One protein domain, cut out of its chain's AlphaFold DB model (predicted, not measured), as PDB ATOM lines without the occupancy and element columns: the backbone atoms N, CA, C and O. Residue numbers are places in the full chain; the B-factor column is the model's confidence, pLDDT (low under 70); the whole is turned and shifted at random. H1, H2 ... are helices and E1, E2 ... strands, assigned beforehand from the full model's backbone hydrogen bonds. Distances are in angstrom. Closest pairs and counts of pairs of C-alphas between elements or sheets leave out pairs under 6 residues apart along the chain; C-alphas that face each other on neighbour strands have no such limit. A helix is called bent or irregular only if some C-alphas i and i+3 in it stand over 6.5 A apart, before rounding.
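What this domain is: This is residues 144 to 238, 272 to 317 and 437 to 487 of the 637 residues of the protein "Carbamate kinase" of Thaumarchaeota archaeon (UniProt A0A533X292). A curled six-stranded sheet has helices over both faces: H2 and H3 cover one, H1 and H6 the other, where the sheet curls round H6 and H5 packs on H6 from beyond. A small second sheet, E6 E8 E9, reaches away from this body as an arm at one end. The 192 printed residues include six named helices and nine named strands, in the order H1 E1 H2 E2 H3 E3 E4 E5 H4 H5 E6 H6 E7 E8 E9, a mixed class. The large sheet runs E1 E7 E2 E3 E4 E5 and is mixed, as is the small one. The whole is compact, with a radius of gyration of the C-alphas of 16.1 A and spans of 51 by 40 by 32 A.

Where its parts are: H1, residues 144 to 159, begins with C-alpha 144 at (111.941, 65.625, 178.323) and is 23.1 A long. E1 is 164 to 169, H2 176 to 188 with 17.9 A, E2 193 to 197, H3 201 to 212, E3 215 to 220 and E4 231 to 237. After a cut come E5, 276 to 278, H4, 282 to 287, H5, 290 to 304 with 21.3 A, and E6, 314 to 317. After another come H6, 437 to 451 with 21.2 A, E7, 456 to 461, E8, 475 to 481 with 18.5 A, and E9, 484 to 487, ending with C-alpha 487 at (101.196, 56.967, 186.736). H4 is irregular: C-alphas 283 and 286 are 7.4 A apart.

How they stand to each other: The large sheet is twisted. E1 and E7 are parallel, with N 166 and O 457 at 2.9 A; E4 and E5 are antiparallel, with N 236 and O 277 at 2.8 A. Three layers form, helices on both faces: H1 and H6 on one, H2 and H3 on the other. E2, H3, E3 make a strand-helix-strand unit, two parallel neighbour strands joined through a helix; E1, H2, E2 make a split one, with E7 between its strands; both crossovers are right-handed. H1 and H6 touch, closest at C-alphas 152 and 445, 4.2 A. H5 touches H6, closest at C-alphas 296 and 447, 6.7 A. H4 only grazes the sheet. E8 and E9 form a hairpin, with N 478 and O 486 at 2.8 A. Each O i to N i+4 pair is within hydrogen-bond range in H1, H2, H5 and H6, against 7 of 8 in H3 and 0 of 2 in H4, where 2 of 3 O i to N i+3 pairs are.

The domain as a whole: The C-alphas farthest apart, Ser 286 and Asn 482, are 52.3 A apart. Residues 239 to 271 and 318 to 436 are not printed; the C-alpha gaps are 11.9 A and 18.2 A. The link E7 to E8 is long. Residues 466 to 473 and 480 to 483 have pLDDT under 70.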
ATOM      1  N   ASN A 144     112.227  64.644 179.364       85.06
ATOM      2  CA  ASN A 144     111.941  65.625 178.323       85.06
ATOM      3  C   ASN A 144     112.305  65.145 176.914       85.06
ATOM      4  O   ASN A 144     111.841  65.731 175.939       85.06
ATOM      5  N   LEU A 145     113.090  64.071 176.789       87.56
ATOM      6  CA  LEU A 145     113.510  63.524 175.498       87.56
ATOM      7  C   LEU A 145     112.312  63.131 174.621       87.56
ATOM      8  O   LEU A 145     112.350  63.249 173.399       87.56
ATOM      9  N   VAL A 146     111.223  62.704 175.264       85.31
ATOM     10  CA  VAL A 146     109.956  62.367 174.607       85.31
ATOM     11  C   VAL A 146     109.256  63.620 174.110       85.31
ATOM     12  O   VAL A 146     108.844  63.668 172.957       85.31
ATOM     13  N   ASN A 147     109.131  64.639 174.966       89.69
ATOM     14  CA  ASN A 147     108.479  65.893 174.600       89.69
ATOM     15  C   ASN A 147     109.202  66.546 173.413       89.69
ATOM     16  O   ASN A 147     108.549  67.039 172.504       89.69
ATOM     17  N   ILE A 148     110.537  66.494 173.384       93.12
ATOM     18  CA  ILE A 148     111.360  67.019 172.287       93.12
ATOM     19  C   ILE A 148     111.088  66.271 170.976       93.12
ATOM     20  O   ILE A 148     110.801  66.903 169.958       93.12
ATOM     21  N   PHE A 149     111.138  64.934 170.987       92.50
ATOM     22  CA  PHE A 149     110.819  64.141 169.795       92.50
ATOM     23  C   PHE A 149     109.402  64.429 169.284       92.50
ATOM     24  O   PHE A 149     109.180  64.608 168.087       92.50
ATOM     25  N   GLU A 150     108.438  64.514 170.198       90.75
ATOM     26  CA  GLU A 150     107.036  64.730 169.866       90.75
ATOM     27  C   GLU A 150     106.766  66.156 169.382       90.75
ATOM     28  O   GLU A 150     106.019  66.326 168.422       90.75
ATOM     29  N   GLY A 151     107.438  67.164 169.943       95.06
ATOM     30  CA  GLY A 151     107.455  68.525 169.409       95.06
ATOM     31  C   GLY A 151     107.921  68.528 167.957       95.06
ATOM     32  O   GLY A 151     107.181  68.968 167.075       95.06
ATOM     33  N   TYR A 152     109.085  67.929 167.684       97.50
ATOM     34  CA  TYR A 152     109.630  67.776 166.331       97.50
ATOM     35  C   TYR A 152     108.662  67.068 165.373       97.50
ATOM     36  O   TYR A 152     108.397  67.552 164.267       97.50
ATOM     37  N   ARG A 153     108.057  65.959 165.809       95.44
ATOM     38  CA  ARG A 153     107.082  65.207 165.014       95.44
ATOM     39  C   ARG A 153     105.829  66.025 164.705       95.44
ATOM     40  O   ARG A 153     105.397  66.057 163.551       95.44
ATOM     41  N   LEU A 154     105.243  66.668 165.717       95.38
ATOM     42  CA  LEU A 154     104.034  67.480 165.583       95.38
ATOM     43  C   LEU A 154     104.276  68.675 164.662       95.38
ATOM     44  O   LEU A 154     103.455  68.922 163.784       95.38
ATOM     45  N   GLY A 155     105.416  69.353 164.795       97.81
ATOM     46  CA  GLY A 155     105.795  70.475 163.937       97.81
ATOM     47  C   GLY A 155     105.869  70.090 162.468       97.81
ATOM     48  O   GLY A 155     105.261  70.739 161.618       97.81
ATOM     49  N   ALA A 156     106.548  68.981 162.173       98.25
ATOM     50  CA  ALA A 156     106.664  68.478 160.810       98.25
ATOM     51  C   ALA A 156     105.294  68.096 160.231       98.25
ATOM     52  O   ALA A 156     104.957  68.488 159.115       98.25
ATOM     53  N   LYS A 157     104.475  67.379 161.010       97.00
ATOM     54  CA  LYS A 157     103.126  66.959 160.605       97.00
ATOM     55  C   LYS A 157     102.149  68.121 160.441       97.00
ATOM     56  O   LYS A 157     101.257  68.024 159.603       97.00
ATOM     57  N   TYR A 158     102.321  69.196 161.207       97.44
ATOM     58  CA  TYR A 158     101.472  70.385 161.148       97.44
ATOM     59  C   TYR A 158     101.560  71.086 159.788       97.44
ATOM     60  O   TYR A 158     100.550  71.523 159.248       97.44
ATOM     61  N   VAL A 159     102.764  71.162 159.213       97.94
ATOM     62  CA  VAL A 159     103.000  71.798 157.904       97.94
ATOM     63  C   VAL A 159     102.953  70.810 156.740       97.94
ATOM     64  O   VAL A 159     102.641  71.194 155.617       97.94
ATOM     65  N   ASN A 160     103.264  69.538 156.995       97.56
ATOM     66  CA  ASN A 160     103.308  68.482 155.994       97.56
ATOM     67  C   ASN A 160     102.769  67.167 156.586       97.56
ATOM     68  O   ASN A 160     103.533  66.367 157.132       97.56
ATOM     69  N   PRO A 161     101.464  66.874 156.443       96.62
ATOM     70  CA  PRO A 161     100.854  65.659 156.991       96.62
ATOM     71  C   PRO A 161     101.482  64.347 156.486       96.62
ATOM     72  O   PRO A 161     101.405  63.320 157.170       96.62
ATOM     73  N   ASN A 162     102.139  64.374 155.321       96.44
ATOM     74  CA  ASN A 162     102.720  63.202 154.663       96.44
ATOM     75  C   ASN A 162     104.158  62.889 155.108       96.44
ATOM     76  O   ASN A 162     104.648  61.797 154.818       96.44
ATOM     77  N   VAL A 163     104.825  63.791 155.839       97.56
ATOM     78  CA  VAL A 163     106.203  63.575 156.306       97.56
ATOM     79  C   VAL A 163     106.294  62.363 157.239       97.56
ATOM     80  O   VAL A 163     105.449  62.159 158.114       97.56
ATOM     81  N   LYS A 164     107.315  61.531 157.065       96.88
ATOM     82  CA  LYS A 164     107.652  60.417 157.955       96.88
ATOM     83  C   LYS A 164     108.741  60.869 158.919       96.88
ATOM     84  O   LYS A 164     109.763  61.396 158.496       96.88
ATOM     85  N   VAL A 165     108.523  60.642 160.208       95.62
ATOM     86  CA  VAL A 165     109.463  61.014 161.270       95.62
ATOM     87  C   VAL A 165     109.966  59.730 161.912       95.62
ATOM     88  O   VAL A 165     109.159  58.926 162.381       95.62
ATOM     89  N   THR A 166     111.277  59.512 161.886       93.69
ATOM     90  CA  THR A 166     111.926  58.329 162.468       93.69
ATOM     91  C   THR A 166     112.724  58.746 163.698       93.69
ATOM     92  O   THR A 166     113.259  59.851 163.724       93.69
ATOM     93  N   GLY A 167     112.787  57.890 164.718       91.75
ATOM     94  CA  GLY A 167     113.500  58.179 165.961       91.75
ATOM     95  C   GLY A 167     114.317  56.982 166.436       91.75
ATOM     96  O   GLY A 167     113.842  55.845 166.387       91.75
ATOM     97  N   SER A 168     115.527  57.248 166.922       92.88
ATOM     98  CA  SER A 168     116.414  56.274 167.567       92.88
ATOM     99  C   SER A 168     116.849  56.792 168.936       92.88
ATOM    100  O   SER A 168     117.000  57.996 169.125       92.88
ATOM    101  N   TYR A 169     117.048  55.878 169.880       92.25
ATOM    102  CA  TYR A 169     117.372  56.165 171.277       92.25
ATOM    103  C   TYR A 169     118.608  55.353 171.653       92.25
ATOM    104  O   TYR A 169     118.575  54.125 171.553       92.25
ATOM    105  N   LEU A 170     119.705  56.032 171.991       92.12
ATOM    106  CA  LEU A 170     121.032  55.417 172.099       92.12
ATOM    107  C   LEU A 170     121.238  54.678 173.427       92.12
ATOM    108  O   LEU A 170     121.993  53.706 173.474       92.12
ATOM    109  N   GLY A 171     120.580  55.138 174.499       89.94
ATOM    110  CA  GLY A 171     120.900  54.716 175.867       89.94
ATOM    111  C   GLY A 171     122.337  55.062 176.271       89.94
ATOM    112  O   GLY A 171     122.932  54.341 177.068       89.94
ATOM    113  N   ASP A 172     122.901  56.098 175.652       90.12
ATOM    114  CA  ASP A 172     124.267  56.575 175.802       90.12
ATOM    115  C   ASP A 172     124.379  58.044 175.345       90.12
ATOM    116  O   ASP A 172     124.177  58.378 174.168       90.12
ATOM    117  N   TRP A 173     124.699  58.928 176.287       88.81
ATOM    118  CA  TRP A 173     124.892  60.358 176.040       88.81
ATOM    119  C   TRP A 173     126.291  60.677 175.497       88.81
ATOM    120  O   TRP A 173     126.475  61.741 174.907       88.81
ATOM    121  N   ASP A 174     127.241  59.739 175.622       90.19
ATOM    122  CA  ASP A 174     128.669  60.006 175.455       90.19
ATOM    123  C   ASP A 174     129.401  59.088 174.465       90.19
ATOM    124  O   ASP A 174     130.578  58.765 174.625       90.19
ATOM    125  N   SER A 175     128.720  58.695 173.388       94.88
ATOM    126  CA  SER A 175     129.282  57.918 172.281       94.88
ATOM    127  C   SER A 175     128.964  58.552 170.919       94.88
ATOM    128  O   SER A 175     127.939  58.242 170.289       94.88
ATOM    129  N   PRO A 176     129.858  59.422 170.405       95.81
ATOM    130  CA  PRO A 176     129.771  59.953 169.045       95.81
ATOM    131  C   PRO A 176     129.628  58.855 167.985       95.81
ATOM    132  O   PRO A 176     128.887  59.027 167.021       95.81
ATOM    133  N   GLU A 177     130.265  57.698 168.173       97.50
ATOM    134  CA  GLU A 177     130.184  56.568 167.247       97.50
ATOM    135  C   GLU A 177     128.751  56.034 167.134       97.50
ATOM    136  O   GLU A 177     128.230  55.912 166.023       97.50
ATOM    137  N   LYS A 178     128.081  55.788 168.271       97.44
ATOM    138  CA  LYS A 178     126.673  55.357 168.292       97.44
ATOM    139  C   LYS A 178     125.754  56.412 167.685       97.44
ATOM    140  O   LYS A 178     124.842  56.073 166.931       97.44
ATOM    141  N   GLY A 179     125.996  57.689 167.989       97.69
ATOM    142  CA  GLY A 179     125.247  58.798 167.400       97.69
ATOM    143  C   GLY A 179     125.376  58.840 165.875       97.69
ATOM    144  O   GLY A 179     124.369  58.942 165.169       97.69
ATOM    145  N   LYS A 180     126.600  58.679 165.361       98.38
ATOM    146  CA  LYS A 180     126.893  58.627 163.924       98.38
ATOM    147  C   LYS A 180     126.212  57.438 163.252       98.38
ATOM    148  O   LYS A 180     125.554  57.618 162.229       98.38
ATOM    149  N   GLU A 181     126.320  56.241 163.827       98.06
ATOM    150  CA  GLU A 181     125.681  55.030 163.299       98.06
ATOM    151  C   GLU A 181     124.155  55.185 163.216       98.06
ATOM    152  O   GLU A 181     123.563  54.958 162.156       98.06
ATOM    153  N   ALA A 182     123.520  55.651 164.297       97.62
ATOM    154  CA  ALA A 182     122.077  55.872 164.337       97.62
ATOM    155  C   ALA A 182     121.617  56.891 163.283       97.62
ATOM    156  O   ALA A 182     120.642  56.646 162.570       97.62
ATOM    157  N   ALA A 183     122.334  58.010 163.141       98.25
ATOM    158  CA  ALA A 183     122.034  59.016 162.127       98.25
ATOM    159  C   ALA A 183     122.192  58.462 160.704       98.25
ATOM    160  O   ALA A 183     121.310  58.651 159.866       98.25
ATOM    161  N   LEU A 184     123.273  57.725 160.430       98.56
ATOM    162  CA  LEU A 184     123.517  57.116 159.123       98.56
ATOM    163  C   LEU A 184     122.415  56.130 158.728       98.56
ATOM    164  O   LEU A 184     122.003  56.134 157.570       98.56
ATOM    165  N   LEU A 185     121.897  55.322 159.658       97.75
ATOM    166  CA  LEU A 185     120.773  54.416 159.384       97.75
ATOM    167  C   LEU A 185     119.524  55.177 158.914       97.75
ATOM    168  O   LEU A 185     118.873  54.770 157.946       97.75
ATOM    169  N   GLN A 186     119.212  56.299 159.563       98.06
ATOM    170  CA  GLN A 186     118.063  57.132 159.205       98.06
ATOM    171  C   GLN A 186     118.285  57.850 157.866       98.06
ATOM    172  O   GLN A 186     117.406  57.827 157.005       98.06
ATOM    173  N   ILE A 187     119.476  58.416 157.647       98.50
ATOM    174  CA  ILE A 187     119.838  59.108 156.400       98.50
ATOM    175  C   ILE A 187     119.822  58.139 155.214       98.50
ATOM    176  O   ILE A 187     119.226  58.433 154.180       98.50
ATOM    177  N   ASN A 188     120.396  56.944 155.375       97.75
ATOM    178  CA  ASN A 188     120.383  55.902 154.344       97.75
ATOM    179  C   ASN A 188     118.962  55.389 154.048       97.75
ATOM    180  O   ASN A 188     118.706  54.910 152.947       97.75
ATOM    181  N   SER A 189     118.035  55.513 155.005       96.81
ATOM    182  CA  SER A 189     116.609  55.211 154.808       96.81
ATOM    183  C   SER A 189     115.835  56.351 154.129       96.81
ATOM    184  O   SER A 189     114.676  56.162 153.761       96.81
ATOM    185  N   GLY A 190     116.469  57.514 153.940       97.56
ATOM    186  CA  GLY A 190     115.918  58.668 153.236       97.56
ATOM    187  C   GLY A 190     115.822  59.947 154.066       97.56
ATOM    188  O   GLY A 190     115.330  60.937 153.534       97.56
ATOM    189  N   ALA A 191     116.251  59.970 155.333       98.50
ATOM    190  CA  ALA A 191     116.183  61.191 156.133       98.50
ATOM    191  C   ALA A 191     117.116  62.288 155.587       98.50
ATOM    192  O   ALA A 191     118.323  62.078 155.478       98.50
ATOM    193  N   ASP A 192     116.571  63.466 155.274       98.50
ATOM    194  CA  ASP A 192     117.341  64.620 154.778       98.50
ATOM    195  C   ASP A 192     117.451  65.783 155.782       98.50
ATOM    196  O   ASP A 192     118.170  66.757 155.543       98.50
ATOM    197  N   PHE A 193     116.809  65.628 156.940       98.69
ATOM    198  CA  PHE A 193     116.994  66.434 158.144       98.69
ATOM    199  C   PHE A 193     117.122  65.516 159.352       98.69
ATOM    200  O   PHE A 193     116.297  64.615 159.509       98.69
ATOM    201  N   VAL A 194     118.094  65.756 160.232       98.44
ATOM    202  CA  VAL A 194     118.244  64.997 161.484       98.44
ATOM    203  C   VAL A 194     118.387  65.947 162.672       98.44
ATOM    204  O   VAL A 194     119.302  66.767 162.722       98.44
ATOM    205  N   LEU A 195     117.480  65.835 163.641       98.56
ATOM    206  CA  LEU A 195     117.607  66.471 164.954       98.56
ATOM    207  C   LEU A 195     118.286  65.498 165.924       98.56
ATOM    208  O   LEU A 195     118.030  64.297 165.878       98.56
ATOM    209  N   HIS A 196     119.100  65.997 166.850       97.06
ATOM    210  CA  HIS A 196     119.591  65.190 167.966       97.06
ATOM    211  C   HIS A 196     119.320  65.868 169.304       97.06
ATOM    212  O   HIS A 196     119.215  67.084 169.357       97.06
ATOM    213  N   VAL A 197     119.213  65.083 170.372       94.44
ATOM    214  CA  VAL A 197     119.356  65.526 171.768       94.44
ATOM    215  C   VAL A 197     120.113  64.423 172.483       94.44
ATOM    216  O   VAL A 197     119.517  63.525 173.078       94.44
ATOM    217  N   ALA A 198     121.430  64.426 172.316       92.75
ATOM    218  CA  ALA A 198     122.270  63.302 172.712       92.75
ATOM    219  C   ALA A 198     123.662  63.745 173.183       92.75
ATOM    220  O   ALA A 198     124.629  63.061 172.896       92.75
ATOM    221  N   ASP A 199     123.766  64.910 173.829       88.81
ATOM    222  CA  ASP A 199     125.022  65.490 174.334       88.81
ATOM    223  C   ASP A 199     126.233  65.281 173.396       88.81
ATOM    224  O   ASP A 199     126.183  65.708 172.231       88.81
ATOM    225  N   THR A 200     127.298  64.601 173.840       89.19
ATOM    226  CA  THR A 200     128.482  64.380 173.006       89.19
ATOM    227  C   THR A 200     128.248  63.326 171.919       89.19
ATOM    228  O   THR A 200     128.772  63.508 170.815       89.19
ATOM    229  N   SER A 201     127.361  62.337 172.123       94.06
ATOM    230  CA  SER A 201     126.863  61.458 171.044       94.06
ATOM    231  C   SER A 201     126.277  62.253 169.870       94.06
ATOM    232  O   SER A 201     126.420  61.873 168.705       94.06
ATOM    233  N   GLY A 202     125.668  63.408 170.152       95.25
ATOM    234  CA  GLY A 202     125.121  64.333 169.163       95.25
ATOM    235  C   GLY A 202     126.140  64.860 168.145       95.25
ATOM    236  O   GLY A 202     125.788  65.125 166.992       95.25
ATOM    237  N   LYS A 203     127.425  64.944 168.521       95.56
ATOM    238  CA  LYS A 203     128.507  65.361 167.610       95.56
ATOM    239  C   LYS A 203     128.640  64.392 166.428       95.56
ATOM    240  O   LYS A 203     128.796  64.844 165.295       95.56
ATOM    241  N   GLY A 204     128.466  63.089 166.662       97.56
ATOM    242  CA  GLY A 204     128.469  62.075 165.604       97.56
ATOM    243  C   GLY A 204     127.267  62.165 164.659       97.56
ATOM    244  O   GLY A 204     127.394  61.902 163.464       97.56
ATOM    245  N   VAL A 205     126.106  62.610 165.155       98.25
ATOM    246  CA  VAL A 205     124.922  62.875 164.315       98.25
ATOM    247  C   VAL A 205     125.194  64.026 163.346       98.25
ATOM    248  O   VAL A 205     124.914  63.920 162.151       98.25
ATOM    249  N   ILE A 206     125.777  65.118 163.852       98.38
ATOM    250  CA  ILE A 206     126.162  66.280 163.041       98.38
ATOM    251  C   ILE A 206     127.231  65.894 162.010       98.38
ATOM    252  O   ILE A 206     127.145  66.302 160.850       98.38
ATOM    253  N   GLU A 207     128.210  65.081 162.409       98.38
ATOM    254  CA  GLU A 207     129.238  64.554 161.513       98.38
ATOM    255  C   GLU A 207     128.624  63.733 160.369       98.38
ATOM    256  O   GLU A 207     128.909  64.011 159.204       98.38
ATOM    257  N   ALA A 208     127.720  62.792 160.675       98.50
ATOM    258  CA  ALA A 208     127.011  62.000 159.668       98.50
ATOM    259  C   ALA A 208     126.247  62.882 158.670       98.50
ATOM    260  O   ALA A 208     126.315  62.659 157.459       98.50
ATOM    261  N   ALA A 209     125.537  63.902 159.162       98.56
ATOM    262  CA  ALA A 209     124.802  64.826 158.307       98.56
ATOM    263  C   ALA A 209     125.738  65.599 157.365       98.56
ATOM    264  O   ALA A 209     125.483  65.688 156.161       98.56
ATOM    265  N   ASN A 210     126.864  66.087 157.895       98.25
ATOM    266  CA  ASN A 210     127.878  66.803 157.128       98.25
ATOM    267  C   ASN A 210     128.552  65.926 156.064       98.25
ATOM    268  O   ASN A 210     128.732  66.378 154.934       98.25
ATOM    269  N   GLU A 211     128.870  64.669 156.383       98.19
ATOM    270  CA  GLU A 211     129.421  63.704 155.422       98.19
ATOM    271  C   GLU A 211     128.444  63.373 154.288       98.19
ATOM    272  O   GLU A 211     128.857  63.191 153.142       98.19
ATOM    273  N   LYS A 212     127.146  63.288 154.598       98.31
ATOM    274  CA  LYS A 212     126.098  62.934 153.630       98.31
ATOM    275  C   LYS A 212     125.506  64.130 152.891       98.31
ATOM    276  O   LYS A 212     124.731  63.931 151.959       98.31
ATOM    277  N   GLY A 213     125.879  65.353 153.265       97.44
ATOM    278  CA  GLY A 213     125.357  66.573 152.652       97.44
ATOM    279  C   GLY A 213     123.867  66.797 152.923       97.44
ATOM    280  O   GLY A 213     123.179  67.390 152.091       97.44
ATOM    281  N   VAL A 214     123.374  66.307 154.063       98.44
ATOM    282  CA  VAL A 214     122.017  66.560 154.569       98.44
ATOM    283  C   VAL A 214     122.074  67.568 155.717       98.44
ATOM    284  O   VAL A 214     123.157  67.914 156.197       98.44
ATOM    285  N   TYR A 215     120.922  68.066 156.162       98.69
ATOM    286  CA  TYR A 215     120.885  69.055 157.235       98.69
ATOM    287  C   TYR A 215     120.783  68.402 158.614       98.69
ATOM    288  O   TYR A 215     120.064  67.423 158.815       98.69
ATOM    289  N   ALA A 216     121.476  68.986 159.585       98.50
ATOM    290  CA  ALA A 216     121.316  68.690 160.998       98.50
ATOM    291  C   ALA A 216     120.721  69.896 161.729       98.50
ATOM    292  O   ALA A 216     120.959  71.049 161.354       98.50
ATOM    293  N   PHE A 217     119.999  69.623 162.811       98.62
ATOM    294  CA  PHE A 217     119.686  70.627 163.818       98.62
ATOM    295  C   PHE A 217     120.494  70.369 165.079       98.62
ATOM    296  O   PHE A 217     120.542  69.237 165.565       98.62
ATOM    297  N   GLY A 218     121.108  71.422 165.608       96.38
ATOM    298  CA  GLY A 218     121.742  71.354 166.914       96.38
ATOM    299  C   GLY A 218     120.732  71.475 168.053       96.38
ATOM    300  O   GLY A 218     119.577  71.876 167.863       96.38
ATOM    301  N   ALA A 219     121.185  71.135 169.252       93.69
ATOM    302  CA  ALA A 219     120.341  71.082 170.434       93.69
ATOM    303  C   ALA A 219     121.018  71.667 171.658       93.69
ATOM    304  O   ALA A 219     122.218  71.481 171.858       93.69
ATOM    305  N   VAL A 220     120.202  72.315 172.495       88.81
ATOM    306  CA  VAL A 220     120.539  72.919 173.794       88.81
ATOM    307  C   VAL A 220     121.505  74.108 173.707       88.81
ATOM    308  O   VAL A 220     121.279  75.113 174.378       88.81
ATOM    309  N   GLY A 221     122.515  74.042 172.845       91.94
ATOM    310  CA  GLY A 221     123.438  75.114 172.498       91.94
ATOM    311  C   GLY A 221     123.475  75.378 170.992       91.94
ATOM    312  O   GLY A 221     123.031  74.571 170.169       91.94
ATOM    313  N   ASP A 222     124.042  76.523 170.617       94.50
ATOM    314  CA  ASP A 222     124.324  76.814 169.216       94.50
ATOM    315  C   ASP A 222     125.528  75.998 168.728       94.50
ATOM    316  O   ASP A 222     126.664  76.182 169.170       94.50
ATOM    317  N   GLN A 223     125.260  75.080 167.805       95.38
ATOM    318  CA  GLN A 223     126.217  74.086 167.329       95.38
ATOM    319  C   GLN A 223     126.664  74.346 165.886       95.38
ATOM    320  O   GLN A 223     127.326  73.497 165.291       95.38
ATOM    321  N   TYR A 224     126.360  75.523 165.320       96.62
ATOM    322  CA  TYR A 224     126.728  75.882 163.944       96.62
ATOM    323  C   TYR A 224     128.221  75.674 163.642       96.62
ATOM    324  O   TYR A 224     128.593  75.194 162.569       96.62
ATOM    325  N   HIS A 225     129.086  75.978 164.611       95.00
ATOM    326  CA  HIS A 225     130.538  75.866 164.484       95.00
ATOM    327  C   HIS A 225     131.048  74.426 164.277       95.00
ATOM    328  O   HIS A 225     132.150  74.257 163.761       95.00
ATOM    329  N   LEU A 226     130.266  73.400 164.639       95.25
ATOM    330  CA  LEU A 226     130.658  71.994 164.487       95.25
ATOM    331  C   LEU A 226     130.611  71.529 163.027       95.25
ATOM    332  O   LEU A 226     131.482  70.783 162.588       95.25
ATOM    333  N   ALA A 227     129.620  71.988 162.259       97.25
ATOM    334  CA  ALA A 227     129.543  71.731 160.823       97.25
ATOM    335  C   ALA A 227     128.790  72.863 160.099       97.25
ATOM    336  O   ALA A 227     127.605  72.711 159.790       97.25
ATOM    337  N   PRO A 228     129.473  73.969 159.737       97.38
ATOM    338  CA  PRO A 228     128.852  75.158 159.132       97.38
ATOM    339  C   PRO A 228     128.102  74.925 157.810       97.38
ATOM    340  O   PRO A 228     127.377  75.797 157.338       97.38
ATOM    341  N   LYS A 229     128.312  73.768 157.171       96.38
ATOM    342  CA  LYS A 229     127.634  73.371 155.928       96.38
ATOM    343  C   LYS A 229     126.376  72.531 156.159       96.38
ATOM    344  O   LYS A 229     125.570  72.430 155.239       96.38
ATOM    345  N   ALA A 230     126.225  71.936 157.342       97.56
ATOM    346  CA  ALA A 230     125.180  70.962 157.644       97.56
ATOM    347  C   ALA A 230     124.261  71.406 158.786       97.56
ATOM    348  O   ALA A 230     123.057  71.174 158.707       97.56
ATOM    349  N   VAL A 231     124.786  72.063 159.826       98.44
ATOM    350  CA  VAL A 231     123.966  72.565 160.938       98.44
ATOM    351  C   VAL A 231     123.186  73.787 160.469       98.44
ATOM    352  O   VAL A 231     123.746  74.877 160.364       98.44
ATOM    353  N   LEU A 232     121.900  73.599 160.173       98.25
ATOM    354  CA  LEU A 232     121.051  74.661 159.633       98.25
ATOM    355  C   LEU A 232     120.721  75.713 160.697       98.25
ATOM    356  O   LEU A 232     120.784  76.905 160.429       98.25
ATOM    357  N   THR A 233     120.358  75.259 161.892       98.38
ATOM    358  CA  THR A 233     120.102  76.058 163.099       98.38
ATOM    359  C   THR A 233     120.120  75.109 164.310       98.38
ATOM    360  O   THR A 233     120.204  73.889 164.147       98.38
ATOM    361  N   SER A 234     120.023  75.652 165.519       98.06
ATOM    362  CA  SER A 234     119.846  74.906 166.766       98.06
ATOM    363  C   SER A 234     118.622  75.418 167.510       98.06
ATOM    364  O   SER A 234     118.369  76.621 167.494       98.06
ATOM    365  N   PHE A 235     117.927  74.555 168.255       96.62
ATOM    366  CA  PHE A 235     117.196  75.068 169.415       96.62
ATOM    367  C   PHE A 235     118.196  75.263 170.557       96.62
ATOM    368  O   PHE A 235     119.066  74.421 170.779       96.62
ATOM    369  N   VAL A 236     118.082  76.373 171.274       96.56
ATOM    370  CA  VAL A 236     119.039  76.786 172.298       96.56
ATOM    371  C   VAL A 236     118.306  77.081 173.598       96.56
ATOM    372  O   VAL A 236     117.200  77.627 173.588       96.56
ATOM    373  N   LEU A 237     118.934  76.711 174.712       95.94
ATOM    374  CA  LEU A 237     118.525  77.096 176.052       95.94
ATOM    375  C   LEU A 237     119.315  78.332 176.497       95.94
ATOM    376  O   LEU A 237     120.543  78.327 176.518       95.94
ATOM    377  N   ASP A 238     118.613  79.391 176.881       96.38
ATOM    378  CA  ASP A 238     119.189  80.586 177.496       96.38
ATOM    379  C   ASP A 238     119.501  80.316 178.978       96.38
ATOM    380  O   ASP A 238     118.786  80.742 179.888       96.38
ATOM    381  N   GLY A 272     110.679  88.560 177.863       92.06
ATOM    382  CA  GLY A 272     109.689  87.690 178.508       92.06
ATOM    383  C   GLY A 272     110.328  86.684 179.467       92.06
ATOM    384  O   GLY A 272     111.499  86.803 179.815       92.06
ATOM    385  N   ASP A 273     109.589  85.662 179.890       91.56
ATOM    386  CA  ASP A 273     110.093  84.668 180.850       91.56
ATOM    387  C   ASP A 273     110.689  83.420 180.188       91.56
ATOM    388  O   ASP A 273     111.311  82.604 180.871       91.56
ATOM    389  N   GLY A 274     110.521  83.253 178.871       95.50
ATOM    390  CA  GLY A 274     110.987  82.059 178.176       95.50
ATOM    391  C   GLY A 274     112.510  81.986 178.050       95.50
ATOM    392  O   GLY A 274     113.217  82.998 178.087       95.50
ATOM    393  N   ILE A 275     113.016  80.762 177.917       96.88
ATOM    394  CA  ILE A 275     114.455  80.465 177.821       96.88
ATOM    395  C   ILE A 275     114.773  79.531 176.652       96.88
ATOM    396  O   ILE A 275     115.889  79.043 176.553       96.88
ATOM    397  N   VAL A 276     113.808  79.238 175.781       97.62
ATOM    398  CA  VAL A 276     114.024  78.438 174.570       97.62
ATOM    399  C   VAL A 276     114.018  79.379 173.371       97.62
ATOM    400  O   VAL A 276     113.171  80.259 173.294       97.62
ATOM    401  N   TYR A 277     114.934  79.230 172.422       97.88
ATOM    402  CA  TYR A 277     114.905  79.996 171.168       97.88
ATOM    403  C   TYR A 277     115.595  79.231 170.038       97.88
ATOM    404  O   TYR A 277     116.229  78.205 170.282       97.88
ATOM    405  N   LEU A 278     115.468  79.709 168.798       98.19
ATOM    406  CA  LEU A 278     116.226  79.177 167.664       98.19
ATOM    407  C   LEU A 278     117.444  80.053 167.361       98.19
ATOM    408  O   LEU A 278     117.339  81.279 167.314       98.19
ATOM    409  N   ALA A 279     118.589  79.422 167.123       97.81
ATOM    410  CA  ALA A 279     119.786  80.102 166.652       97.81
ATOM    411  C   ALA A 279     119.595  80.656 165.220       97.81
ATOM    412  O   ALA A 279     118.771  80.145 164.451       97.81
ATOM    413  N   PRO A 280     120.360  81.681 164.811       97.12
ATOM    414  CA  PRO A 280     120.373  82.147 163.426       97.12
ATOM    415  C   PRO A 280     120.783  81.054 162.422       97.12
ATOM    416  O   PRO A 280     121.445  80.082 162.775       97.12
ATOM    417  N   PHE A 281     120.457  81.250 161.140       97.25
ATOM    418  CA  PHE A 281     120.884  80.347 160.055       97.25
ATOM    419  C   PHE A 281     122.331  80.571 159.582       97.25
ATOM    420  O   PHE A 281     122.851  79.801 158.776       97.25
ATOM    421  N   TYR A 282     122.979  81.648 160.038       96.12
ATOM    422  CA  TYR A 282     124.358  82.004 159.689       96.12
ATOM    423  C   TYR A 282     124.641  81.930 158.175       96.12
ATOM    424  O   TYR A 282     123.928  82.536 157.374       96.12
ATOM    425  N   GLY A 283     125.678  81.191 157.762       94.62
ATOM    426  CA  GLY A 283     126.064  81.028 156.359       94.62
ATOM    427  C   GLY A 283     125.054  80.252 155.508       94.62
ATOM    428  O   GLY A 283     125.171  80.241 154.282       94.62
ATOM    429  N   LEU A 284     124.050  79.625 156.128       96.38
ATOM    430  CA  LEU A 284     122.999  78.865 155.457       96.38
ATOM    431  C   LEU A 284     121.695  79.659 155.302       96.38
ATOM    432  O   LEU A 284     120.729  79.123 154.765       96.38
ATOM    433  N   ASP A 285     121.661  80.945 155.670       96.69
ATOM    434  CA  ASP A 285     120.467  81.790 155.535       96.69
ATOM    435  C   ASP A 285     119.904  81.799 154.099       96.69
ATOM    436  O   ASP A 285     118.696  81.692 153.896       96.69
ATOM    437  N   SER A 286     120.775  81.826 153.086       96.56
ATOM    438  CA  SER A 286     120.379  81.764 151.668       96.56
ATOM    439  C   SER A 286     119.812  80.407 151.224       96.56
ATOM    440  O   SER A 286     119.226  80.309 150.147       96.56
ATOM    441  N   LYS A 287     119.990  79.347 152.024       97.06
ATOM    442  CA  LYS A 287     119.448  78.005 151.758       97.06
ATOM    443  C   LYS A 287     118.015  77.841 152.254       97.06
ATOM    444  O   LYS A 287     117.355  76.897 151.829       97.06
ATOM    445  N   VAL A 288     117.537  78.747 153.106       97.88
ATOM    446  CA  VAL A 288     116.153  78.763 153.587       97.88
ATOM    447  C   VAL A 288     115.342  79.736 152.721       97.88
ATOM    448  O   VAL A 288     115.649  80.933 152.711       97.88
ATOM    449  N   PRO A 289     114.319  79.267 151.984       98.12
ATOM    450  CA  PRO A 289     113.458  80.133 151.180       98.12
ATOM    451  C   PRO A 289     112.765  81.233 152.005       98.12
ATOM    452  O   PRO A 289     112.491  81.065 153.194       98.12
ATOM    453  N   GLY A 290     112.486  82.383 151.384       98.06
ATOM    454  CA  GLY A 290     111.924  83.546 152.084       98.06
ATOM    455  C   GLY A 290     110.525  83.304 152.662       98.06
ATOM    456  O   GLY A 290     110.243  83.715 153.784       98.06
ATOM    457  N   ASP A 291     109.679  82.586 151.930       98.00
ATOM    458  CA  ASP A 291     108.355  82.130 152.364       98.00
ATOM    459  C   ASP A 291     108.439  81.171 153.562       98.00
ATOM    460  O   ASP A 291     107.693  81.331 154.529       98.00
ATOM    461  N   VAL A 292     109.413  80.255 153.568       98.44
ATOM    462  CA  VAL A 292     109.684  79.365 154.712       98.44
ATOM    463  C   VAL A 292     110.086  80.163 155.956       98.44
ATOM    464  O   VAL A 292     109.580  79.892 157.045       98.44
ATOM    465  N   LYS A 293     110.943  81.188 155.820       98.44
ATOM    466  CA  LYS A 293     111.324  82.066 156.949       98.44
ATOM    467  C   LYS A 293     110.133  82.832 157.514       98.44
ATOM    468  O   LYS A 293     109.999  82.936 158.733       98.44
ATOM    469  N   ILE A 294     109.281  83.372 156.638       98.31
ATOM    470  CA  ILE A 294     108.056  84.075 157.040       98.31
ATOM    471  C   ILE A 294     107.160  83.116 157.820       98.31
ATOM    472  O   ILE A 294     106.783  83.426 158.951       98.31
ATOM    473  N   ARG A 295     106.910  81.918 157.277       98.38
ATOM    474  CA  ARG A 295     106.048  80.931 157.926       98.38
ATOM    475  C   ARG A 295     106.603  80.458 159.270       98.38
ATOM    476  O   ARG A 295     105.850  80.330 160.229       98.38
ATOM    477  N   LEU A 296     107.916  80.248 159.375       98.38
ATOM    478  CA  LEU A 296     108.563  79.883 160.637       98.38
ATOM    479  C   LEU A 296     108.390  80.976 161.706       98.38
ATOM    480  O   LEU A 296     108.119  80.669 162.866       98.38
ATOM    481  N   LYS A 297     108.503  82.251 161.314       97.75
ATOM    482  CA  LYS A 297     108.291  83.394 162.213       97.75
ATOM    483  C   LYS A 297     106.832  83.518 162.660       97.75
ATOM    484  O   LYS A 297     106.589  83.839 163.819       97.75
ATOM    485  N   GLU A 298     105.870  83.259 161.778       98.31
ATOM    486  CA  GLU A 298     104.447  83.207 162.146       98.31
ATOM    487  C   GLU A 298     104.181  82.119 163.188       98.31
ATOM    488  O   GLU A 298     103.594  82.409 164.228       98.31
ATOM    489  N   LEU A 299     104.676  80.900 162.950       98.44
ATOM    490  CA  LEU A 299     104.532  79.778 163.882       98.44
ATOM    491  C   LEU A 299     105.160  80.088 165.244       98.44
ATOM    492  O   LEU A 299     104.550  79.806 166.271       98.44
ATOM    493  N   LEU A 300     106.341  80.715 165.269       98.00
ATOM    494  CA  LEU A 300     106.970  81.183 166.507       98.00
ATOM    495  C   LEU A 300     106.032  82.115 167.288       98.00
ATOM    496  O   LEU A 300     105.792  81.894 168.473       98.00
ATOM    497  N   LEU A 301     105.470  83.130 166.626       97.31
ATOM    498  CA  LEU A 301     104.555  84.079 167.266       97.31
ATOM    499  C   LEU A 301     103.247  83.411 167.720       97.31
ATOM    500  O   LEU A 301     102.714  83.770 168.768       97.31
ATOM    501  N   GLU A 302     102.730  82.439 166.967       97.94
ATOM    502  CA  GLU A 302     101.540  81.663 167.333       97.94
ATOM    503  C   GLU A 302     101.776  80.782 168.568       97.94
ATOM    504  O   GLU A 302     100.912  80.739 169.448       97.94
ATOM    505  N   VAL A 303     102.942  80.135 168.678       96.94
ATOM    506  CA  VAL A 303     103.330  79.338 169.856       96.94
ATOM    507  C   VAL A 303     103.558  80.239 171.074       96.94
ATOM    508  O   VAL A 303     103.019  79.967 172.147       96.94
ATOM    509  N   MET A 304     104.273  81.360 170.911       94.81
ATOM    510  CA  MET A 304     104.479  82.345 171.985       94.81
ATOM    511  C   MET A 304     103.152  82.913 172.507       94.81
ATOM    512  O   MET A 304     102.964  83.061 173.711       94.81
ATOM    513  N   ALA A 305     102.207  83.188 171.604       94.75
ATOM    514  CA  ALA A 305     100.871  83.669 171.946       94.75
ATOM    515  C   ALA A 305      99.916  82.559 172.427       94.75
ATOM    516  O   ALA A 305      98.735  82.842 172.629       94.75
ATOM    517  N   LYS A 306     100.390  81.308 172.566       93.06
ATOM    518  CA  LYS A 306      99.596  80.122 172.936       93.06
ATOM    519  C   LYS A 306      98.377  79.881 172.032       93.06
ATOM    520  O   LYS A 306      97.403  79.260 172.437       93.06
ATOM    521  N   LYS A 307      98.432  80.344 170.777       95.81
ATOM    522  CA  LYS A 307      97.451  79.989 169.734       95.81
ATOM    523  C   LYS A 307      97.667  78.562 169.240       95.81
ATOM    524  O   LYS A 307      96.708  77.883 168.889       95.81
ATOM    525  N   ILE A 308      98.927  78.129 169.224       94.44
ATOM    526  CA  ILE A 308      99.319  76.734 169.053       94.44
ATOM    527  C   ILE A 308      99.931  76.280 170.378       94.44
ATOM    528  O   ILE A 308     101.005  76.739 170.762       94.44
ATOM    529  N   GLU A 309      99.248  75.378 171.077       91.50
ATOM    530  CA  GLU A 309      99.776  74.748 172.287       91.50
ATOM    531  C   GLU A 309     100.438  73.416 171.940       91.50
ATOM    532  O   GLU A 309      99.816  72.539 171.336       91.50
ATOM    533  N   ILE A 310     101.706  73.259 172.325       92.44
ATOM    534  CA  ILE A 310     102.455  72.015 172.122       92.44
ATOM    535  C   ILE A 310     102.350  71.177 173.401       92.44
ATOM    536  O   ILE A 310     102.960  71.544 174.412       92.44
ATOM    537  N   PRO A 311     101.571  70.079 173.400       85.56
ATOM    538  CA  PRO A 311     101.298  69.331 174.616       85.56
ATOM    539  C   PRO A 311     102.548  68.602 175.112       85.56
ATOM    540  O   PRO A 311     103.320  68.039 174.334       85.56
ATOM    541  N   GLU A 312     102.706  68.541 176.431       85.56
ATOM    542  CA  GLU A 312     103.630  67.596 177.053       85.56
ATOM    543  C   GLU A 312     103.040  66.183 176.936       85.56
ATOM    544  O   GLU A 312     101.900  65.923 177.328       85.56
ATOM    545  N   LYS A 313     103.822  65.249 176.397       78.88
ATOM    546  CA  LYS A 313     103.495  63.815 176.398       78.88
ATOM    547  C   LYS A 313     103.933  63.143 177.687       78.88
ATOM    548  O   LYS A 313     103.418  62.083 178.035       78.88
ATOM    549  N   TYR A 314     104.863  63.769 178.392       75.62
ATOM    550  CA  TYR A 314     105.414  63.275 179.632       75.62
ATOM    551  C   TYR A 314     105.440  64.398 180.669       75.62
ATOM    552  O   TYR A 314     106.251  65.322 180.585       75.62
ATOM    553  N   THR A 315     104.537  64.321 181.646       79.12
ATOM    554  CA  THR A 315     104.327  65.379 182.648       79.12
ATOM    555  C   THR A 315     104.548  64.845 184.057       79.12
ATOM    556  O   THR A 315     104.217  63.695 184.345       79.12
ATOM    557  N   VAL A 316     105.074  65.685 184.954       75.81
ATOM    558  CA  VAL A 316     105.041  65.434 186.404       75.81
ATOM    559  C   VAL A 316     104.126  66.414 187.090       75.81
ATOM    560  O   VAL A 316     104.276  67.623 186.928       75.81
ATOM    561  N   THR A 317     103.238  65.885 187.918       74.00
ATOM    562  CA  THR A 317     102.546  66.648 188.948       74.00
ATOM    563  C   THR A 317     103.276  66.469 190.276       74.00
ATOM    564  O   THR A 317     103.561  65.338 190.688       74.00
ATOM    565  N   GLN A 437     111.296  72.676 175.783       95.19
ATOM    566  CA  GLN A 437     112.113  72.394 174.592       95.19
ATOM    567  C   GLN A 437     111.290  71.877 173.400       95.19
ATOM    568  O   GLN A 437     111.668  72.073 172.242       95.19
ATOM    569  N   GLN A 438     110.141  71.254 173.666       95.12
ATOM    570  CA  GLN A 438     109.187  70.834 172.645       95.12
ATOM    571  C   GLN A 438     108.650  71.998 171.800       95.12
ATOM    572  O   GLN A 438     108.339  71.799 170.632       95.12
ATOM    573  N   GLU A 439     108.590  73.220 172.341       97.19
ATOM    574  CA  GLU A 439     108.181  74.406 171.577       97.19
ATOM    575  C   GLU A 439     109.249  74.787 170.536       97.19
ATOM    576  O   GLU A 439     108.924  75.062 169.383       97.19
ATOM    577  N   GLY A 440     110.536  74.724 170.902       97.56
ATOM    578  CA  GLY A 440     111.649  74.951 169.970       97.56
ATOM    579  C   GLY A 440     111.733  73.870 168.899       97.56
ATOM    580  O   GLY A 440     111.855  74.153 167.709       97.56
ATOM    581  N   THR A 441     111.605  72.616 169.310       98.06
ATOM    582  CA  THR A 441     111.697  71.475 168.391       98.06
ATOM    583  C   THR A 441     110.467  71.354 167.494       98.06
ATOM    584  O   THR A 441     110.622  70.929 166.355       98.06
ATOM    585  N   PHE A 442     109.287  71.827 167.914       98.50
ATOM    586  CA  PHE A 442     108.138  72.025 167.025       98.50
ATOM    587  C   PHE A 442     108.476  72.944 165.853       98.50
ATOM    588  O   PHE A 442     108.205  72.600 164.702       98.50
ATOM    589  N   LEU A 443     109.143  74.071 166.104       98.62
ATOM    590  CA  LEU A 443     109.579  74.951 165.022       98.62
ATOM    591  C   LEU A 443     110.633  74.291 164.124       98.62
ATOM    592  O   LEU A 443     110.557  74.433 162.906       98.62
ATOM    593  N   LEU A 444     111.570  73.522 164.689       98.75
ATOM    594  CA  LEU A 444     112.533  72.749 163.892       98.75
ATOM    595  C   LEU A 444     111.848  71.680 163.033       98.75
ATOM    596  O   LEU A 444     112.216  71.482 161.878       98.75
ATOM    597  N   GLY A 445     110.821  71.024 163.571       98.62
ATOM    598  CA  GLY A 445     110.004  70.050 162.859       98.62
ATOM    599  C   GLY A 445     109.258  70.692 161.704       98.62
ATOM    600  O   GLY A 445     109.307  70.190 160.585       98.62
ATOM    601  N   ALA A 446     108.615  71.834 161.948       98.75
ATOM    602  CA  ALA A 446     107.947  72.610 160.910       98.75
ATOM    603  C   ALA A 446     108.935  73.076 159.828       98.75
ATOM    604  O   ALA A 446     108.651  72.960 158.637       98.75
ATOM    605  N   LEU A 447     110.126  73.539 160.216       98.75
ATOM    606  CA  LEU A 447     111.183  73.906 159.277       98.75
ATOM    607  C   LEU A 447     111.591  72.715 158.396       98.75
ATOM    608  O   LEU A 447     111.602  72.832 157.172       98.75
ATOM    609  N   ALA A 448     111.845  71.554 159.003       98.69
ATOM    610  CA  ALA A 448     112.175  70.326 158.287       98.69
ATOM    611  C   ALA A 448     111.036  69.873 157.362       98.69
ATOM    612  O   ALA A 448     111.272  69.533 156.209       98.69
ATOM    613  N   GLY A 449     109.790  69.911 157.840       98.50
ATOM    614  CA  GLY A 449     108.605  69.502 157.083       98.50
ATOM    615  C   GLY A 449     108.327  70.381 155.862       98.50
ATOM    616  O   GLY A 449     107.856  69.862 154.850       98.50
ATOM    617  N   MET A 450     108.651  71.678 155.936       98.56
ATOM    618  CA  MET A 450     108.570  72.609 154.802       98.56
ATOM    619  C   MET A 450     109.730  72.452 153.807       98.56
ATOM    620  O   MET A 450     109.563  72.779 152.635       98.56
ATOM    621  N   MET A 451     110.905  71.988 154.253       98.38
ATOM    622  CA  MET A 451     112.126  71.951 153.432       98.38
ATOM    623  C   MET A 451     112.535  70.556 152.933       98.38
ATOM    624  O   MET A 451     113.345  70.466 152.007       98.38
ATOM    625  N   THR A 452     112.022  69.479 153.535       98.38
ATOM    626  CA  THR A 452     112.351  68.095 153.162       98.38
ATOM    627  C   THR A 452     111.967  67.810 151.712       98.38
ATOM    628  O   THR A 452     110.888  68.160 151.234       98.38
ATOM    629  N   LYS A 453     112.874  67.149 150.998       97.62
ATOM    630  CA  LYS A 453     112.718  66.681 149.620       97.62
ATOM    631  C   LYS A 453     112.329  65.209 149.567       97.62
ATOM    632  O   LYS A 453     111.783  64.758 148.564       97.62
ATOM    633  N   THR A 454     112.618  64.458 150.626       97.75
ATOM    634  CA  THR A 454     112.352  63.016 150.704       97.75
ATOM    635  C   THR A 454     111.056  62.689 151.446       97.75
ATOM    636  O   THR A 454     110.600  61.548 151.398       97.75
ATOM    637  N   ASN A 455     110.450  63.677 152.123       97.44
ATOM    638  CA  ASN A 455     109.376  63.478 153.100       97.44
ATOM    639  C   ASN A 455     109.780  62.529 154.239       97.44
ATOM    640  O   ASN A 455     108.915  61.893 154.842       97.44
ATOM    641  N   MET A 456     111.073  62.418 154.547       98.19
ATOM    642  CA  MET A 456     111.568  61.655 155.685       98.19
ATOM    643  C   MET A 456     112.553  62.495 156.484       98.19
ATOM    644  O   MET A 456     113.490  63.062 155.933       98.19
ATOM    645  N   ILE A 457     112.348  62.548 157.796       98.62
ATOM    646  CA  ILE A 457     113.216  63.265 158.729       98.62
ATOM    647  C   ILE A 457     113.539  62.374 159.932       98.62
ATOM    648  O   ILE A 457     112.763  61.488 160.307       98.62
ATOM    649  N   GLY A 458     114.706  62.603 160.516       98.00
ATOM    650  CA  GLY A 458     115.299  61.792 161.564       98.00
ATOM    651  C   GLY A 458     115.415  62.497 162.913       98.00
ATOM    652  O   GLY A 458     115.457  63.727 162.991       98.00
ATOM    653  N   TYR A 459     115.492  61.693 163.967       97.62
ATOM    654  CA  TYR A 459     115.732  62.105 165.342       97.62
ATOM    655  C   TYR A 459     116.628  61.098 166.072       97.62
ATOM    656  O   TYR A 459     116.399  59.887 165.996       97.62
ATOM    657  N   VAL A 460     117.607  61.585 166.833       97.25
ATOM    658  CA  VAL A 460     118.472  60.759 167.690       97.25
ATOM    659  C   VAL A 460     118.462  61.293 169.124       97.25
ATOM    660  O   VAL A 460     118.922  62.401 169.382       97.25
ATOM    661  N   GLY A 461     117.945  60.507 170.068       94.75
ATOM    662  CA  GLY A 461     117.959  60.816 171.497       94.75
ATOM    663  C   GLY A 461     119.061  60.062 172.246       94.75
ATOM    664  O   GLY A 461     119.311  58.896 171.951       94.75
ATOM    665  N   GLY A 462     119.704  60.713 173.217       90.94
ATOM    666  CA  GLY A 462     120.814  60.139 173.985       90.94
ATOM    667  C   GLY A 462     120.389  59.046 174.959       90.94
ATOM    668  O   GLY A 462     121.081  58.050 175.092       90.94
ATOM    669  N   ASP A 463     119.221  59.161 175.586       87.06
ATOM    670  CA  ASP A 463     118.745  58.171 176.561       87.06
ATOM    671  C   ASP A 463     117.964  57.013 175.927       87.06
ATOM    672  O   ASP A 463     117.641  57.034 174.739       87.06
ATOM    673  N   GLN A 464     117.599  56.021 176.738       81.06
ATOM    674  CA  GLN A 464     116.573  55.043 176.402       81.06
ATOM    675  C   GLN A 464     115.180  55.685 176.431       81.06
ATOM    676  O   GLN A 464     114.848  56.469 177.319       81.06
ATOM    677  N   LEU A 465     114.330  55.304 175.475       74.44
ATOM    678  CA  LEU A 465     112.916  55.664 175.513       74.44
ATOM    679  C   LEU A 465     112.205  54.872 176.615       74.44
ATOM    680  O   LEU A 465     112.363  53.653 176.712       74.44
ATOM    681  N   ASP A 466     111.363  55.554 177.385       69.38
ATOM    682  CA  ASP A 466     110.450  54.905 178.320       69.38
ATOM    683  C   ASP A 466     109.524  53.939 177.544       69.38
ATOM    684  O   ASP A 466     108.777  54.374 176.656       69.38
ATOM    685  N   PRO A 467     109.540  52.624 177.845       65.19
ATOM    686  CA  PRO A 467     108.747  51.639 177.110       65.19
ATOM    687  C   PRO A 467     107.233  51.886 177.214       65.19
ATOM    688  O   PRO A 467     106.483  51.461 176.325       65.19
ATOM    689  N   PHE A 468     106.781  52.595 178.256       62.62
ATOM    690  CA  PHE A 468     105.375  52.937 178.466       62.62
ATOM    691  C   PHE A 468     104.871  53.981 177.469       62.62
ATOM    692  O   PHE A 468     103.667  54.095 177.257       62.62
ATOM    693  N   ILE A 469     105.765  54.718 176.809       62.62
ATOM    694  CA  ILE A 469     105.385  55.782 175.886       62.62
ATOM    695  C   ILE A 469     105.082  55.174 174.513       62.62
ATOM    696  O   ILE A 469     105.938  54.613 173.821       62.62
ATOM    697  N   SER A 470     103.802  55.217 174.142       51.22
ATOM    698  CA  SER A 470     103.246  54.744 172.869       51.22
ATOM    699  C   SER A 470     102.516  55.872 172.164       51.22
ATOM    700  O   SER A 470     101.628  56.465 172.772       51.22
ATOM    701  N   GLY A 471     102.767  56.072 170.870       59.06
ATOM    702  CA  GLY A 471     101.860  56.827 169.997       59.06
ATOM    703  C   GLY A 471     101.434  58.188 170.562       59.06
ATOM    704  O   GLY A 471     102.258  58.948 171.059       59.06
ATOM    705  N   ASP A 472     100.137  58.493 170.493       60.28
ATOM    706  CA  ASP A 472      99.603  59.800 170.890       60.28
ATOM    707  C   ASP A 472      99.164  59.899 172.366       60.28
ATOM    708  O   ASP A 472      98.694  60.958 172.783       60.28
ATOM    709  N   SER A 473      99.334  58.863 173.192       64.19
ATOM    710  CA  SER A 473      98.927  58.921 174.606       64.19
ATOM    711  C   SER A 473      99.873  59.767 175.466       64.19
ATOM    712  O   SER A 473     101.087  59.574 175.447       64.19
ATOM    713  N   THR A 474      99.309  60.683 176.259       74.12
ATOM    714  CA  THR A 474     100.043  61.422 177.297       74.12
ATOM    715  C   THR A 474     100.148  60.580 178.566       74.12
ATOM    716  O   THR A 474      99.169  59.981 179.017       74.12
ATOM    717  N   ILE A 475     101.334  60.559 179.171       79.25
ATOM    718  CA  ILE A 475     101.580  59.953 180.477       79.25
ATOM    719  C   ILE A 475     101.825  61.057 181.496       79.25
ATOM    720  O   ILE A 475     102.762  61.852 181.389       79.25
ATOM    721  N   THR A 476     100.995  61.065 182.532       84.94
ATOM    722  CA  THR A 476     101.176  61.928 183.693       84.94
ATOM    723  C   THR A 476     101.697  61.089 184.850       84.94
ATOM    724  O   THR A 476     101.117  60.067 185.216       84.94
ATOM    725  N   TRP A 477     102.809  61.519 185.429       84.06
ATOM    726  CA  TRP A 477     103.415  60.935 186.615       84.06
ATOM    727  C   TRP A 477     103.146  61.830 187.815       84.06
ATOM    728  O   TRP A 477     103.299  63.044 187.733       84.06
ATOM    729  N   LYS A 478     102.812  61.241 188.958       82.88
ATOM    730  CA  LYS A 478     102.782  61.949 190.235       82.88
ATOM    731  C   LYS A 478     103.947  61.490 191.094       82.88
ATOM    732  O   LYS A 478     104.104  60.287 191.324       82.88
ATOM    733  N   TYR A 479     104.747  62.442 191.564       78.44
ATOM    734  CA  TYR A 479     105.768  62.184 192.577       78.44
ATOM    735  C   TYR A 479     105.083  61.799 193.897       78.44
ATOM    736  O   TYR A 479     104.124  62.450 194.300       78.44
ATOM    737  N   GLN A 480     105.530  60.721 194.543       68.38
ATOM    738  CA  GLN A 480     104.924  60.211 195.781       68.38
ATOM    739  C   GLN A 480     105.862  60.380 196.988       68.38
ATOM    740  O   GLN A 480     105.395  60.699 198.077       68.38
ATOM    741  N   SER A 481     107.169  60.135 196.816       65.44
ATOM    742  CA  SER A 481     108.295  60.398 197.749       65.44
ATOM    743  C   SER A 481     109.475  59.468 197.432       65.44
ATOM    744  O   SER A 481     109.292  58.457 196.760       65.44
ATOM    745  N   ASN A 482     110.677  59.760 197.954       65.06
ATOM    746  CA  ASN A 482     111.862  58.886 197.868       65.06
ATOM    747  C   ASN A 482     112.189  58.442 196.431       65.06
ATOM    748  O   ASN A 482     112.397  57.254 196.199       65.06
ATOM    749  N   ALA A 483     112.172  59.378 195.478       64.00
ATOM    750  CA  ALA A 483     112.382  59.098 194.054       64.00
ATOM    751  C   ALA A 483     111.367  58.118 193.423       64.00
ATOM    752  O   ALA A 483     111.620  57.551 192.362       64.00
ATOM    753  N   LYS A 484     110.200  57.915 194.058       75.50
ATOM    754  CA  LYS A 484     109.129  57.057 193.540       75.50
ATOM    755  C   LYS A 484     108.007  57.866 192.910       75.50
ATOM    756  O   LYS A 484     107.464  58.802 193.505       75.50
ATOM    757  N   TYR A 485     107.599  57.407 191.737       80.38
ATOM    758  CA  TYR A 485     106.549  57.977 190.908       80.38
ATOM    759  C   TYR A 485     105.441  56.947 190.690       80.38
ATOM    760  O   TYR A 485     105.693  55.743 190.664       80.38
ATOM    761  N   ARG A 486     104.203  57.408 190.508       83.38
ATOM    762  CA  ARG A 486     103.096  56.575 190.009       83.38
ATOM    763  C   ARG A 486     102.434  57.247 188.824       83.38
ATOM    764  O   ARG A 486     102.292  58.470 188.817       83.38
ATOM    765  N   ARG A 487     102.012  56.455 187.838       87.06
ATOM    766  CA  ARG A 487     101.196  56.967 186.736       87.06
ATOM    767  C   ARG A 487      99.867  57.431 187.315       87.06
ATOM    768  O   ARG A 487      99.271  56.712 188.116       87.06
TER     769      ARG A 487